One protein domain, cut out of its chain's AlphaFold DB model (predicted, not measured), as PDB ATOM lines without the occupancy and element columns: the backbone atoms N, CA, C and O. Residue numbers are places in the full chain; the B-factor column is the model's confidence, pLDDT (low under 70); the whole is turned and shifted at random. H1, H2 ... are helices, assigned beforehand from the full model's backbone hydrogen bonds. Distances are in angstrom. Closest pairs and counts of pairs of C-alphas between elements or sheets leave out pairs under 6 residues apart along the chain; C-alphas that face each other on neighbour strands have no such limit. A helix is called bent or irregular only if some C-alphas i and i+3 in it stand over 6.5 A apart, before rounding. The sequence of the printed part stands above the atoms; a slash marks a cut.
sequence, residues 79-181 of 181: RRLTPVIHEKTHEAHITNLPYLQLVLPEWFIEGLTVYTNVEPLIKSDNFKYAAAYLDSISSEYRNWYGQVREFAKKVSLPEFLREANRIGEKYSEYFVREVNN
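What this domain is: This is residues 79 to 181 of the 181 residues of an uncharacterized protein of Candidatus Aenigmarchaeota archaeon ex4484_56 (UniProt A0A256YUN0). The longest helix, H5, runs away as a long arm from a body of four helices, H1 to H4, and makes a corner with H4 where the chain turns from one into the other. In that body H2 is the core: H1 and H4 cross it on opposite sides, and H3 folds back beside the last part of H2 as a hairpin. The link between H1 and H2 packs on H5 with residues 97 to 100, while residues 173 to 181 stick out beyond the body. The printed part has 103 residues with five named helices, H1 to H5 in chain order, and no named strand, an all-helix class. It is only just loose, close to compact, with a radius of gyration of the C-alphas of 15.4 A, and elongated, spanning 55 by 30 by 22 A.

Where its parts are: Find C-alpha 157 at (4.306, 29.567, -15.217); from there H5, residues 157 to 179, runs 32.7 A to C-alpha 179 at (31.562, 22.713, -31.835). Before it come H4, residues 139 to 152, 19.9 A long, and H3, residues 127 to 136, 14.1 A. H2, residues 106 to 123, is 25.6 A long, with a kink of 30 degrees near residue 117; it is neither bent nor irregular, but only just: C-alphas 117 and 120 are 6.4 A apart. H1, residues 79 to 96, begins at C-alpha 79 at (11.183, 52.806, -5.783) and is 25.8 A long; it is irregular, with C-alphas 80 and 83 7.1 A apart.

How they stand to each other: Start at H2, the hub, which touches three helices. With residues 107 to 115 alone it touches H4, about perpendicular at 73 degrees; the closest C-alphas, of Gly 111 and Tyr 145, are 4.1 A apart. H1 touches H2 with residues 86 to 90 alone, at a steep tilt of 67 degrees, opposite ways; the closest C-alphas are those of Thr 89 and Thr 113, 6.1 A. H2 and H3 form a helical hairpin at a shallow tilt of 24 degrees, opposite ways, and the C-alphas of Val 118 and Ala 130, their closest, are 5.3 A apart. H3 also touches H1, about perpendicular at 89 degrees, closest at the C-alphas of Arg 79 and Ala 132, 5.8 A. The helix packing is mostly crossed, with 1 of 4 touching pairs at a shallow tilt. H4 and H5 meet only through their link, and H5 is apart from H1, H2 and H3. Every O i to N i+4 pair is within hydrogen-bond range in H3, H4 and H5, against 12 of 14 in H1 and 12 of 14 in H2.

The domain as a whole: Look at Lys 128 and Asn 181 for the two C-alphas farthest apart, 55.7 A. Residues 173 to 181, of which 173 to 179 belong to H5, stand free. The printed part has no cut and no long link. Its mean pLDDT is 93.4, and residues 180 to 181 are under 70.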
ATOM      1  N   ARG A  79      10.891  52.437  -4.382       90.56
ATOM      2  CA  ARG A  79      11.183  52.806  -5.783       90.56
ATOM      3  C   ARG A  79      12.683  52.837  -6.051       90.56
ATOM      4  O   ARG A  79      13.143  52.235  -7.014       90.56
ATOM      5  N   ARG A  80      13.465  53.461  -5.164       89.00
ATOM      6  CA  ARG A  80      14.935  53.503  -5.266       89.00
ATOM      7  C   ARG A  80      15.567  52.110  -5.264       89.00
ATOM      8  O   ARG A  80      16.560  51.893  -5.950       89.00
ATOM      9  N   LEU A  81      15.008  51.173  -4.501       90.50
ATOM     10  CA  LEU A  81      15.495  49.793  -4.435       90.50
ATOM     11  C   LEU A  81      14.990  48.913  -5.584       90.50
ATOM     12  O   LEU A  81      15.519  47.820  -5.770       90.50
ATOM     13  N   THR A  82      14.011  49.367  -6.371       92.69
ATOM     14  CA  THR A  82      13.391  48.554  -7.426       92.69
ATOM     15  C   THR A  82      14.394  48.038  -8.465       92.69
ATOM     16  O   THR A  82      14.357  46.835  -8.717       92.69
ATOM     17  N   PRO A  83      15.348  48.832  -8.996       93.56
ATOM     18  CA  PRO A  83      16.373  48.306  -9.902       93.56
ATOM     19  C   PRO A  83      17.223  47.199  -9.264       93.56
ATOM     20  O   PRO A  83      17.495  46.181  -9.883       93.56
ATOM     21  N   VAL A  84      17.589  47.343  -7.987       94.44
ATOM     22  CA  VAL A  84      18.375  46.321  -7.274       94.44
ATOM     23  C   VAL A  84      17.562  45.042  -7.082       94.44
ATOM     24  O   VAL A  84      18.077  43.948  -7.300       94.44
ATOM     25  N   ILE A  85      16.293  45.173  -6.686       94.44
ATOM     26  CA  ILE A  85      15.366  44.041  -6.562       94.44
ATOM     27  C   ILE A  85      15.225  43.340  -7.918       94.44
ATOM     28  O   ILE A  85      15.319  42.120  -7.975       94.44
ATOM     29  N   HIS A  86      15.059  44.108  -8.994       96.25
ATOM     30  CA  HIS A  86      14.929  43.614 -10.360       96.25
ATOM     31  C   HIS A  86      16.129  42.753 -10.781       96.25
ATOM     32  O   HIS A  86      15.958  41.579 -11.106       96.25
ATOM     33  N   GLU A  87      17.349  43.281 -10.671       96.56
ATOM     34  CA  GLU A  87      18.555  42.529 -11.041       96.56
ATOM     35  C   GLU A  87      18.794  41.314 -10.134       96.56
ATOM     36  O   GLU A  87      19.232  40.256 -10.586       96.56
ATOM     37  N   LYS A  88      18.447  41.409  -8.843       97.62
ATOM     38  CA  LYS A  88      18.503  40.257  -7.931       97.62
ATOM     39  C   LYS A  88      17.491  39.173  -8.285       97.62
ATOM     40  O   LYS A  88      17.752  37.989  -8.069       97.62
ATOM     41  N   THR A  89      16.351  39.543  -8.855       96.62
ATOM     42  CA  THR A  89      15.406  38.574  -9.408       96.62
ATOM     43  C   THR A  89      15.956  37.921 -10.675       96.62
ATOM     44  O   THR A  89      15.831  36.704 -10.805       96.62
ATOM     45  N   HIS A  90      16.633  38.665 -11.558       96.44
ATOM     46  CA  HIS A  90      17.357  38.077 -12.695       96.44
ATOM     47  C   HIS A  90      18.420  37.070 -12.242       96.44
ATOM     48  O   HIS A  90      18.443  35.944 -12.739       96.44
ATOM     49  N   GLU A  91      19.239  37.413 -11.245       97.19
ATOM     50  CA  GLU A  91      20.221  36.493 -10.645       97.19
ATOM     51  C   GLU A  91      19.554  35.197 -10.160       97.19
ATOM     52  O   GLU A  91      20.042  34.096 -10.434       97.19
ATOM     53  N   ALA A  92      18.409  35.308  -9.481       95.75
ATOM     54  CA  ALA A  92      17.655  34.149  -9.021       95.75
ATOM     55  C   ALA A  92      17.117  33.310 -10.191       95.75
ATOM     56  O   ALA A  92      17.198  32.081 -10.139       95.75
ATOM     57  N   HIS A  93      16.598  33.937 -11.249       93.94
ATOM     58  CA  HIS A  93      16.147  33.232 -12.450       93.94
ATOM     59  C   HIS A  93      17.288  32.447 -13.100       93.94
ATOM     60  O   HIS A  93      17.136  31.249 -13.327       93.94
ATOM     61  N   ILE A  94      18.437  33.085 -13.329       93.75
ATOM     62  CA  ILE A  94      19.608  32.462 -13.961       93.75
ATOM     63  C   ILE A  94      20.149  31.321 -13.097       93.75
ATOM     64  O   ILE A  94      20.456  30.250 -13.602       93.75
ATOM     65  N   THR A  95      20.226  31.514 -11.780       95.94
ATOM     66  CA  THR A  95      20.760  30.486 -10.875       95.94
ATOM     67  C   THR A  95      19.885  29.233 -10.852       95.94
ATOM     68  O   THR A  95      20.396  28.116 -10.833       95.94
ATOM     69  N   ASN A  96      18.561  29.400 -10.842       95.81
ATOM     70  CA  ASN A  96      17.635  28.274 -10.712       95.81
ATOM     71  C   ASN A  96      17.255  27.649 -12.060       95.81
ATOM     72  O   ASN A  96      16.870  26.482 -12.104       95.81
ATOM     73  N   LEU A  97      17.307  28.426 -13.140       96.44
ATOM     74  CA  LEU A  97      16.876  28.040 -14.480       96.44
ATOM     75  C   LEU A  97      17.868  28.605 -15.528       96.44
ATOM     76  O   LEU A  97      17.513  29.486 -16.321       96.44
ATOM     77  N   PRO A  98      19.121  28.106 -15.536       95.81
ATOM     78  CA  PRO A  98      20.250  28.714 -16.252       95.81
ATOM     79  C   PRO A  98      20.134  28.697 -17.775       95.81
ATOM     80  O   PRO A  98      20.802  29.473 -18.453       95.81
ATOM     81  N   TYR A  99      19.281  27.842 -18.330       96.56
ATOM     82  CA  TYR A  99      19.129  27.679 -19.772       96.56
ATOM     83  C   TYR A  99      17.921  28.429 -20.341       96.56
ATOM     84  O   TYR A  99      17.693  28.382 -21.548       96.56
ATOM     85  N   LEU A 100      17.138  29.134 -19.512       94.19
ATOM     86  CA  LEU A 100      15.960  29.875 -19.979       94.19
ATOM     87  C   LEU A 100      16.294  30.895 -21.066       94.19
ATOM     88  O   LEU A 100      15.577  30.977 -22.062       94.19
ATOM     89  N   GLN A 101      17.377  31.651 -20.885       92.12
ATOM     90  CA  GLN A 101      17.771  32.714 -21.813       92.12
ATOM     91  C   GLN A 101      18.211  32.181 -23.185       92.12
ATOM     92  O   GLN A 101      18.276  32.943 -24.142       92.12
ATOM     93  N   LEU A 102      18.477  30.874 -23.312       93.69
ATOM     94  CA  LEU A 102      18.798  30.256 -24.601       93.69
ATOM     95  C   LEU A 102      17.561  30.036 -25.479       93.69
ATOM     96  O   LEU A 102      17.696  29.856 -26.686       93.69
ATOM     97  N   VAL A 103      16.365  29.999 -24.884       95.81
ATOM     98  CA  VAL A 103      15.131  29.606 -25.585       95.81
ATOM     99  C   VAL A 103      14.005  30.618 -25.467       95.81
ATOM    100  O   VAL A 103      13.096  30.611 -26.297       95.81
ATOM    101  N   LEU A 104      14.033  31.476 -24.449       95.94
ATOM    102  CA  LEU A 104      13.056  32.537 -24.273       95.94
ATOM    103  C   LEU A 104      13.651  33.880 -24.696       95.94
ATOM    104  O   LEU A 104      14.810  34.161 -24.394       95.94
ATOM    105  N   PRO A 105      12.859  34.731 -25.366       96.50
ATOM    106  CA  PRO A 105      13.317  36.050 -25.763       96.50
ATOM    107  C   PRO A 105      13.460  36.976 -24.547       96.50
ATOM    108  O   PRO A 105      12.704  36.863 -23.579       96.50
ATOM    109  N   GLU A 106      14.373  37.941 -24.649       94.25
ATOM    110  CA  GLU A 106      14.682  38.925 -23.599       94.25
ATOM    111  C   GLU A 106      13.427  39.608 -23.046       94.25
ATOM    112  O   GLU A 106      13.201  39.581 -21.843       94.25
ATOM    113  N   TRP A 107      12.526  40.094 -23.910       96.88
ATOM    114  CA  TRP A 107      11.284  40.742 -23.469       96.88
ATOM    115  C   TRP A 107      10.438  39.866 -22.530       96.88
ATOM    116  O   TRP A 107       9.782  40.380 -21.624       96.88
ATOM    117  N   PHE A 108      10.435  38.541 -22.727       97.56
ATOM    118  CA  PHE A 108       9.687  37.626 -21.869       97.56
ATOM    119  C   PHE A 108      10.396  37.454 -20.529       97.56
ATOM    120  O   PHE A 108       9.729  37.406 -19.500       97.56
ATOM    121  N   ILE A 109      11.729  37.380 -20.530       97.25
ATOM    122  CA  ILE A 109      12.540  37.299 -19.311       97.25
ATOM    123  C   ILE A 109      12.376  38.573 -18.476       97.25
ATOM    124  O   ILE A 109      12.057  38.478 -17.293       97.25
ATOM    125  N   GLU A 110      12.467  39.750 -19.090       97.50
ATOM    126  CA  GLU A 110      12.227  41.036 -18.428       97.50
ATOM    127  C   GLU A 110      10.795  41.136 -17.881       97.50
ATOM    128  O   GLU A 110      10.573  41.461 -16.710       97.50
ATOM    129  N   GLY A 111       9.798  40.777 -18.697       97.94
ATOM    130  CA  GLY A 111       8.399  40.735 -18.273       97.94
ATOM    131  C   GLY A 111       8.154  39.754 -17.124       97.94
ATOM    132  O   GLY A 111       7.380  40.053 -16.211       97.94
ATOM    133  N   LEU A 112       8.834  38.605 -17.134       97.62
ATOM    134  CA  LEU A 112       8.783  37.610 -16.071       97.62
ATOM    135  C   LEU A 112       9.391  38.156 -14.782       97.62
ATOM    136  O   LEU A 112       8.782  37.992 -13.731       97.62
ATOM    137  N   THR A 113      10.535  38.832 -14.855       97.56
ATOM    138  CA  THR A 113      11.196  39.479 -13.710       97.56
ATOM    139  C   THR A 113      10.307  40.536 -13.064       97.56
ATOM    140  O   THR A 113      10.203  40.594 -11.837       97.56
ATOM    141  N   VAL A 114       9.577  41.326 -13.851       97.88
ATOM    142  CA  VAL A 114       8.570  42.244 -13.295       97.88
ATOM    143  C   VAL A 114       7.397  41.465 -12.690       97.88
ATOM    144  O   VAL A 114       6.989  41.742 -11.561       97.88
ATOM    145  N   TYR A 115       6.864  40.464 -13.397       97.75
ATOM    146  CA  TYR A 115       5.736  39.650 -12.934       97.75
ATOM    147  C   TYR A 115       6.017  38.977 -11.584       97.75
ATOM    148  O   TYR A 115       5.183  39.034 -10.678       97.75
ATOM    149  N   THR A 116       7.192  38.363 -11.422       95.88
ATOM    150  CA  THR A 116       7.570  37.641 -10.199       95.88
ATOM    151  C   THR A 116       7.815  38.568  -9.012       95.88
ATOM    152  O   THR A 116       7.687  38.114  -7.878       95.88
ATOM    153  N   ASN A 117       8.066  39.857  -9.246       96.50
ATOM    154  CA  ASN A 117       8.141  40.871  -8.196       96.50
ATOM    155  C   ASN A 117       6.773  41.483  -7.851       96.50
ATOM    156  O   ASN A 117       6.448  41.669  -6.679       96.50
ATOM    157  N   VAL A 118       5.946  41.776  -8.856       96.88
ATOM    158  CA  VAL A 118       4.687  42.520  -8.686       96.88
ATOM    159  C   VAL A 118       3.541  41.630  -8.204       96.88
ATOM    160  O   VAL A 118       2.800  42.005  -7.294       96.88
ATOM    161  N   GLU A 119       3.371  40.435  -8.766       95.88
ATOM    162  CA  GLU A 119       2.213  39.591  -8.447       95.88
ATOM    163  C   GLU A 119       2.169  39.110  -6.989       95.88
ATOM    164  O   GLU A 119       1.078  39.091  -6.415       95.88
ATOM    165  N   PRO A 120       3.292  38.757  -6.330       94.06
ATOM    166  CA  PRO A 120       3.265  38.460  -4.899       94.06
ATOM    167  C   PRO A 120       2.822  39.653  -4.042       94.06
ATOM    168  O   PRO A 120       2.141  39.456  -3.031       94.06
ATOM    169  N   LEU A 121       3.164  40.887  -4.437       94.31
ATOM    170  CA  LEU A 121       2.708  42.103  -3.754       94.31
ATOM    171  C   LEU A 121       1.192  42.259  -3.900       94.31
ATOM    172  O   LEU A 121       0.504  42.446  -2.900       94.31
ATOM    173  N   ILE A 122       0.663  42.081  -5.114       94.88
ATOM    174  CA  ILE A 122      -0.781  42.123  -5.389       94.88
ATOM    175  C   ILE A 122      -1.526  41.049  -4.584       94.88
ATOM    176  O   ILE A 122      -2.502  41.354  -3.910       94.88
ATOM    177  N   LYS A 123      -1.049  39.798  -4.598       93.69
ATOM    178  CA  LYS A 123      -1.676  38.664  -3.887       93.69
ATOM    179  C   LYS A 123      -1.668  38.790  -2.367       93.69
ATOM    180  O   LYS A 123      -2.349  38.026  -1.693       93.69
ATOM    181  N   SER A 124      -0.852  39.688  -1.829       92.62
ATOM    182  CA  SER A 124      -0.745  39.940  -0.394       92.62
ATOM    183  C   SER A 124      -1.297  41.308   0.004       92.62
ATOM    184  O   SER A 124      -0.922  41.814   1.059       92.62
ATOM    185  N   ASP A 125      -2.138  41.901  -0.850       92.75
ATOM    186  CA  ASP A 125      -2.795  43.199  -0.662       92.75
ATOM    187  C   ASP A 125      -1.827  44.382  -0.448       92.75
ATOM    188  O   ASP A 125      -2.194  45.446   0.048       92.75
ATOM    189  N   ASN A 126      -0.573  44.241  -0.887       90.75
ATOM    190  CA  ASN A 126       0.466  45.269  -0.803       90.75
ATOM    191  C   ASN A 126       0.443  46.197  -2.029       90.75
ATOM    192  O   ASN A 126       1.465  46.438  -2.678       90.75
ATOM    193  N   PHE A 127      -0.735  46.737  -2.357       90.50
ATOM    194  CA  PHE A 127      -0.960  47.505  -3.587       90.50
ATOM    195  C   PHE A 127      -0.081  48.755  -3.697       90.50
ATOM    196  O   PHE A 127       0.348  49.086  -4.800       90.50
ATOM    197  N   LYS A 128       0.249  49.413  -2.572       88.19
ATOM    198  CA  LYS A 128       1.129  50.597  -2.574       88.19
ATOM    199  C   LYS A 128       2.518  50.290  -3.145       88.19
ATOM    200  O   LYS A 128       3.037  51.065  -3.941       88.19
ATOM    201  N   TYR A 129       3.083  49.131  -2.807       91.38
ATOM    202  CA  TYR A 129       4.397  48.708  -3.301       91.38
ATOM    203  C   TYR A 129       4.328  48.124  -4.711       91.38
ATOM    204  O   TYR A 129       5.238  48.346  -5.503       91.38
ATOM    205  N   ALA A 130       3.238  47.432  -5.058       93.50
ATOM    206  CA  ALA A 130       3.011  46.989  -6.432       93.50
ATOM    207  C   ALA A 130       2.953  48.188  -7.395       93.50
ATOM    208  O   ALA A 130       3.626  48.190  -8.424       93.50
ATOM    209  N   ALA A 131       2.203  49.233  -7.024       91.62
ATOM    210  CA  ALA A 131       2.151  50.487  -7.768       91.62
ATOM    211  C   ALA A 131       3.525  51.166  -7.818       91.62
ATOM    212  O   ALA A 131       3.989  51.510  -8.897       91.62
ATOM    213  N   ALA A 132       4.227  51.269  -6.682       92.00
ATOM    214  CA  ALA A 132       5.569  51.844  -6.632       92.00
ATOM    215  C   ALA A 132       6.558  51.139  -7.581       92.00
ATOM    216  O   ALA A 132       7.289  51.821  -8.297       92.00
ATOM    217  N   TYR A 133       6.546  49.800  -7.635       95.00
ATOM    218  CA  TYR A 133       7.370  49.033  -8.575       95.00
ATOM    219  C   TYR A 133       7.012  49.391 -10.023       95.00
ATOM    220  O   TYR A 133       7.882  49.776 -10.801       95.00
ATOM    221  N   LEU A 134       5.727  49.299 -10.384       94.62
ATOM    222  CA  LEU A 134       5.251  49.546 -11.748       94.62
ATOM    223  C   LEU A 134       5.484  50.993 -12.208       94.62
ATOM    224  O   LEU A 134       5.763  51.218 -13.385       94.62
ATOM    225  N   ASP A 135       5.400  51.969 -11.306       92.44
ATOM    226  CA  ASP A 135       5.684  53.378 -11.591       92.44
ATOM    227  C   ASP A 135       7.171  53.622 -11.873       92.44
ATOM    228  O   ASP A 135       7.507  54.513 -12.650       92.44
ATOM    229  N   SER A 136       8.056  52.836 -11.249       93.12
ATOM    230  CA  SER A 136       9.512  53.009 -11.336       93.12
ATOM    231  C   SER A 136      10.163  52.392 -12.578       93.12
ATOM    232  O   SER A 136      11.341  52.633 -12.831       93.12
ATOM    233  N   ILE A 137       9.410  51.615 -13.358       93.00
ATOM    234  CA  ILE A 137       9.889  50.949 -14.575       93.00
ATOM    235  C   ILE A 137       9.358  51.635 -15.840       93.00
ATOM    236  O   ILE A 137       8.366  52.373 -15.814       93.00
ATOM    237  N   SER A 138      10.018  51.384 -16.972       94.44
ATOM    238  CA  SER A 138       9.634  51.976 -18.253       94.44
ATOM    239  C   SER A 138       8.287  51.452 -18.770       94.44
ATOM    240  O   SER A 138       7.744  50.439 -18.313       94.44
ATOM    241  N   SER A 139       7.725  52.145 -19.762       95.75
ATOM    242  CA  SER A 139       6.519  51.700 -20.466       95.75
ATOM    243  C   SER A 139       6.681  50.331 -21.121       95.75
ATOM    244  O   SER A 139       5.738  49.540 -21.091       95.75
ATOM    245  N   GLU A 140       7.855  50.036 -21.680       96.75
ATOM    246  CA  GLU A 140       8.150  48.757 -22.332       96.75
ATOM    247  C   GLU A 140       8.056  47.606 -21.327       96.75
ATOM    248  O   GLU A 140       7.321  46.645 -21.555       96.75
ATOM    249  N   TYR A 141       8.697  47.753 -20.166       96.25
ATOM    250  CA  TYR A 141       8.687  46.746 -19.105       96.25
ATOM    251  C   TYR A 141       7.277  46.507 -18.553       96.25
ATOM    252  O   TYR A 141       6.880  45.362 -18.328       96.25
ATOM    253  N   ARG A 142       6.472  47.568 -18.388       96.38
ATOM    254  CA  ARG A 142       5.052  47.437 -18.007       96.38
ATOM    255  C   ARG A 142       4.246  46.655 -19.042       96.38
ATOM    256  O   ARG A 142       3.399  45.843 -18.670       96.38
ATOM    257  N   ASN A 143       4.501  46.886 -20.328       97.50
ATOM    258  CA  ASN A 143       3.840  46.156 -21.403       97.50
ATOM    259  C   ASN A 143       4.229  44.668 -21.394       97.50
ATOM    260  O   ASN A 143       3.350  43.808 -21.458       97.50
ATOM    261  N   TRP A 144       5.515  44.348 -21.236       98.25
ATOM    262  CA  TRP A 144       5.984  42.961 -21.137       98.25
ATOM    263  C   TRP A 144       5.434  42.240 -19.907       98.25
ATOM    264  O   TRP A 144       4.966  41.108 -20.023       98.25
ATOM    265  N   TYR A 145       5.388  42.911 -18.751       97.94
ATOM    266  CA  TYR A 145       4.672  42.418 -17.572       97.94
ATOM    267  C   TYR A 145       3.219  42.065 -17.908       97.94
ATOM    268  O   TYR A 145       2.764  40.969 -17.586       97.94
ATOM    269  N   GLY A 146       2.500  42.961 -18.591       97.56
ATOM    270  CA  GLY A 146       1.124  42.718 -19.023       97.56
ATOM    271  C   GLY A 146       0.995  41.467 -19.895       97.56
ATOM    272  O   GLY A 146       0.122  40.634 -19.658       97.56
ATOM    273  N   GLN A 147       1.903  41.284 -20.855       98.00
ATOM    274  CA  GLN A 147       1.929  40.107 -21.728       98.00
ATOM    275  C   GLN A 147       2.187  38.810 -20.951       98.00
ATOM    276  O   GLN A 147       1.448  37.836 -21.119       98.00
ATOM    277  N   VAL A 148       3.182  38.797 -20.057       98.00
ATOM    278  CA  VAL A 148       3.484  37.635 -19.206       98.00
ATOM    279  C   VAL A 148       2.327  37.341 -18.253       98.00
ATOM    280  O   VAL A 148       1.977  36.180 -18.045       98.00
ATOM    281  N   ARG A 149       1.668  38.374 -17.724       97.56
ATOM    282  CA  ARG A 149       0.494  38.223 -16.863       97.56
ATOM    283  C   ARG A 149      -0.678  37.571 -17.590       97.56
ATOM    284  O   ARG A 149      -1.288  36.657 -17.043       97.56
ATOM    285  N   GLU A 150      -0.987  37.992 -18.817       97.81
ATOM    286  CA  GLU A 150      -2.031  37.345 -19.626       97.81
ATOM    287  C   GLU A 150      -1.668  35.907 -20.005       97.81
ATOM    288  O   GLU A 150      -2.534  35.031 -20.030       97.81
ATOM    289  N   PHE A 151      -0.388  35.643 -20.267       97.25
ATOM    290  CA  PHE A 151       0.110  34.293 -20.500       97.25
ATOM    291  C   PHE A 151      -0.071  33.400 -19.261       97.25
ATOM    292  O   PHE A 151      -0.626  32.307 -19.363       97.25
ATOM    293  N   ALA A 152       0.281  33.899 -18.074       96.62
ATOM    294  CA  ALA A 152       0.167  33.191 -16.799       96.62
ATOM    295  C   ALA A 152      -1.274  32.844 -16.388       96.62
ATOM    296  O   ALA A 152      -1.483  31.975 -15.547       96.62
ATOM    297  N   LYS A 153      -2.288  33.489 -16.980       96.44
ATOM    298  CA  LYS A 153      -3.698  33.094 -16.800       96.44
ATOM    299  C   LYS A 153      -4.053  31.801 -17.532       96.44
ATOM    300  O   LYS A 153      -5.049  31.169 -17.198       96.44
ATOM    301  N   LYS A 154      -3.288  31.448 -18.566       96.62
ATOM    302  CA  LYS A 154      -3.570  30.324 -19.471       96.62
ATOM    303  C   LYS A 154      -2.691  29.113 -19.187       96.62
ATOM    304  O   LYS A 154      -3.056  28.007 -19.568       96.62
ATOM    305  N   VAL A 155      -1.541  29.322 -18.551       95.25
ATOM    306  CA  VAL A 155      -0.566  28.268 -18.269       95.25
ATOM    307  C   VAL A 155      -0.017  28.377 -16.852       95.25
ATOM    308  O   VAL A 155       0.070  29.460 -16.276       95.25
ATOM    309  N   SER A 156       0.441  27.252 -16.313       95.69
ATOM    310  CA  SER A 156       1.251  27.240 -15.100       95.69
ATOM    311  C   SER A 156       2.659  27.748 -15.421       95.69
ATOM    312  O   SER A 156       3.466  27.030 -16.012       95.69
ATOM    313  N   LEU A 157       2.968  28.990 -15.029       94.88
ATOM    314  CA  LEU A 157       4.306  29.567 -15.217       94.88
ATOM    315  C   LEU A 157       5.431  28.664 -14.680       94.88
ATOM    316  O   LEU A 157       6.383  28.432 -15.420       94.88
ATOM    317  N   PRO A 158       5.356  28.094 -13.458       94.62
ATOM    318  CA  PRO A 158       6.416  27.214 -12.967       94.62
ATOM    319  C   PRO A 158       6.657  25.981 -13.845       94.62
ATOM    320  O   PRO A 158       7.799  25.564 -14.009       94.62
ATOM    321  N   GLU A 159       5.602  25.382 -14.401       96.81
ATOM    322  CA  GLU A 159       5.734  24.228 -15.298       96.81
ATOM    323  C   GLU A 159       6.320  24.639 -16.644       96.81
ATOM    324  O   GLU A 159       7.268  24.010 -17.110       96.81
ATOM    325  N   PHE A 160       5.816  25.735 -17.219       97.50
ATOM    326  CA  PHE A 160       6.329  26.298 -18.463       97.50
ATOM    327  C   PHE A 160       7.826  26.611 -18.372       97.50
ATOM    328  O   PHE A 160       8.593  26.200 -19.236       97.50
ATOM    329  N   LEU A 161       8.256  27.292 -17.308       96.94
ATOM    330  CA  LEU A 161       9.653  27.688 -17.132       96.94
ATOM    331  C   LEU A 161      10.576  26.483 -16.920       96.94
ATOM    332  O   LEU A 161      11.677  26.457 -17.464       96.94
ATOM    333  N   ARG A 162      10.132  25.454 -16.182       97.00
ATOM    334  CA  ARG A 162      10.901  24.205 -16.041       97.00
ATOM    335  C   ARG A 162      11.083  23.500 -17.380       97.00
ATOM    336  O   ARG A 162      12.183  23.044 -17.680       97.00
ATOM    337  N   GLU A 163      10.025  23.424 -18.179       97.75
ATOM    338  CA  GLU A 163      10.091  22.778 -19.488       97.75
ATOM    339  C   GLU A 163      10.941  23.579 -20.479       97.75
ATOM    340  O   GLU A 163      11.799  23.003 -21.146       97.75
ATOM    341  N   ALA A 164      10.784  24.905 -20.522       97.06
ATOM    342  CA  ALA A 164      11.630  25.782 -21.329       97.06
ATOM    343  C   ALA A 164      13.113  25.615 -20.957       97.06
ATOM    344  O   ALA A 164      13.947  25.392 -21.831       97.06
ATOM    345  N   ASN A 165      13.442  25.613 -19.663       97.31
ATOM    346  CA  ASN A 165      14.811  25.391 -19.203       97.31
ATOM    347  C   ASN A 165      15.362  24.022 -19.641       97.31
ATOM    348  O   ASN A 165      16.482  23.939 -20.134       97.31
ATOM    349  N   ARG A 166      14.564  22.953 -19.529       97.31
ATOM    350  CA  ARG A 166      14.944  21.607 -19.988       97.31
ATOM    351  C   ARG A 166      15.187  21.549 -21.501       97.31
ATOM    352  O   ARG A 166      16.050  20.808 -21.964       97.31
ATOM    353  N   ILE A 167      14.417  22.294 -22.291       96.62
ATOM    354  CA  ILE A 167      14.634  22.412 -23.738       96.62
ATOM    355  C   ILE A 167      15.946  23.161 -24.016       96.62
ATOM    356  O   ILE A 167      16.732  22.713 -24.850       96.62
ATOM    357  N   GLY A 168      16.211  24.255 -23.299       95.94
ATOM    358  CA  GLY A 168      17.458  25.015 -23.420       95.94
ATOM    359  C   GLY A 168      18.700  24.194 -23.077       95.94
ATOM    360  O   GLY A 168      19.692  24.267 -23.799       95.94
ATOM    361  N   GLU A 169      18.622  23.351 -22.046       96.38
ATOM    362  CA  GLU A 169      19.688  22.414 -21.674       96.38
ATOM    363  C   GLU A 169      20.073  21.506 -22.851       96.38
ATOM    364  O   GLU A 169      21.241  21.432 -23.230       96.38
ATOM    365  N   LYS A 170      19.083  20.906 -23.524       94.25
ATOM    366  CA  LYS A 170      19.326  20.055 -24.701       94.25
ATOM    367  C   LYS A 170      19.959  20.807 -25.867       94.25
ATOM    368  O   LYS A 170      20.811  20.252 -26.558       94.25
ATOM    369  N   TYR A 171      19.532  22.047 -26.116       90.94
ATOM    370  CA  TYR A 171      20.152  22.872 -27.155       90.94
ATOM    371  C   TYR A 171      21.612  23.176 -26.824       90.94
ATOM    372  O   TYR A 171      22.461  23.098 -27.710       90.94
ATOM    373  N   SER A 172      21.917  23.463 -25.557       90.38
ATOM    374  CA  SER A 172      23.290  23.674 -25.097       90.38
ATOM    375  C   SER A 172      24.154  22.428 -25.314       90.38
ATOM    376  O   SER A 172      25.224  22.527 -25.914       90.38
ATOM    377  N   GLU A 173      23.666  21.244 -24.932       86.56
ATOM    378  CA  GLU A 173      24.367  19.972 -25.154       86.56
ATOM    379  C   GLU A 173      24.637  19.697 -26.640       86.56
ATOM    380  O   GLU A 173      25.722  19.232 -26.996       86.56
ATOM    381  N   TYR A 174      23.667  19.989 -27.512       82.44
ATOM    382  CA  TYR A 174      23.825  19.845 -28.959       82.44
ATOM    383  C   TYR A 174      24.926  20.764 -29.499       82.44
ATOM    384  O   TYR A 174      25.841  20.291 -30.171       82.44
ATOM    385  N   PHE A 175      24.901  22.051 -29.142       76.75
ATOM    386  CA  PHE A 175      25.930  23.010 -29.556       76.75
ATOM    387  C   PHE A 175      27.330  22.610 -29.086       76.75
ATOM    388  O   PHE A 175      28.276  22.664 -29.866       76.75
ATOM    389  N   VAL A 176      27.473  22.166 -27.833       77.44
ATOM    390  CA  VAL A 176      28.766  21.705 -27.304       77.44
ATOM    391  C   VAL A 176      29.285  20.496 -28.084       77.44
ATOM    392  O   VAL A 176      30.488  20.396 -28.308       77.44
ATOM    393  N   ARG A 177      28.414  19.580 -28.523       74.19
ATOM    394  CA  ARG A 177      28.827  18.435 -29.348       74.19
ATOM    395  C   ARG A 177      29.252  18.843 -30.756       74.19
ATOM    396  O   ARG A 177      30.258  18.336 -31.227       74.19
ATOM    397  N   GLU A 178      28.511  19.728 -31.413       75.56
ATOM    398  CA  GLU A 178      28.811  20.167 -32.787       75.56
ATOM    399  C   GLU A 178      30.073  21.035 -32.870       75.56
ATOM    400  O   GLU A 178      30.806  20.952 -33.843       75.56
ATOM    401  N   VAL A 179      30.362  21.851 -31.851       72.31
ATOM    402  CA  VAL A 179      31.562  22.713 -31.835       72.31
ATOM    403  C   VAL A 179      32.845  21.930 -31.523       72.31
ATOM    404  O   VAL A 179      33.934  22.373 -31.878       72.31
ATOM    405  N   ASN A 180      32.734  20.782 -30.846       64.94
ATOM    406  CA  ASN A 180      33.880  19.959 -30.443       64.94
ATOM    407  C   ASN A 180      34.153  18.755 -31.371       64.94
ATOM    408  O   ASN A 180      35.055  17.973 -31.068       64.94
ATOM    409  N   ASN A 181      33.391  18.598 -32.458       56.78
ATOM    410  CA  ASN A 181      33.613  17.603 -33.519       56.78
ATOM    411  C   ASN A 181      34.076  18.284 -34.814       56.78
ATOM    412  O   ASN A 181      34.691  17.574 -35.641       56.78
TER     413      ASN A 181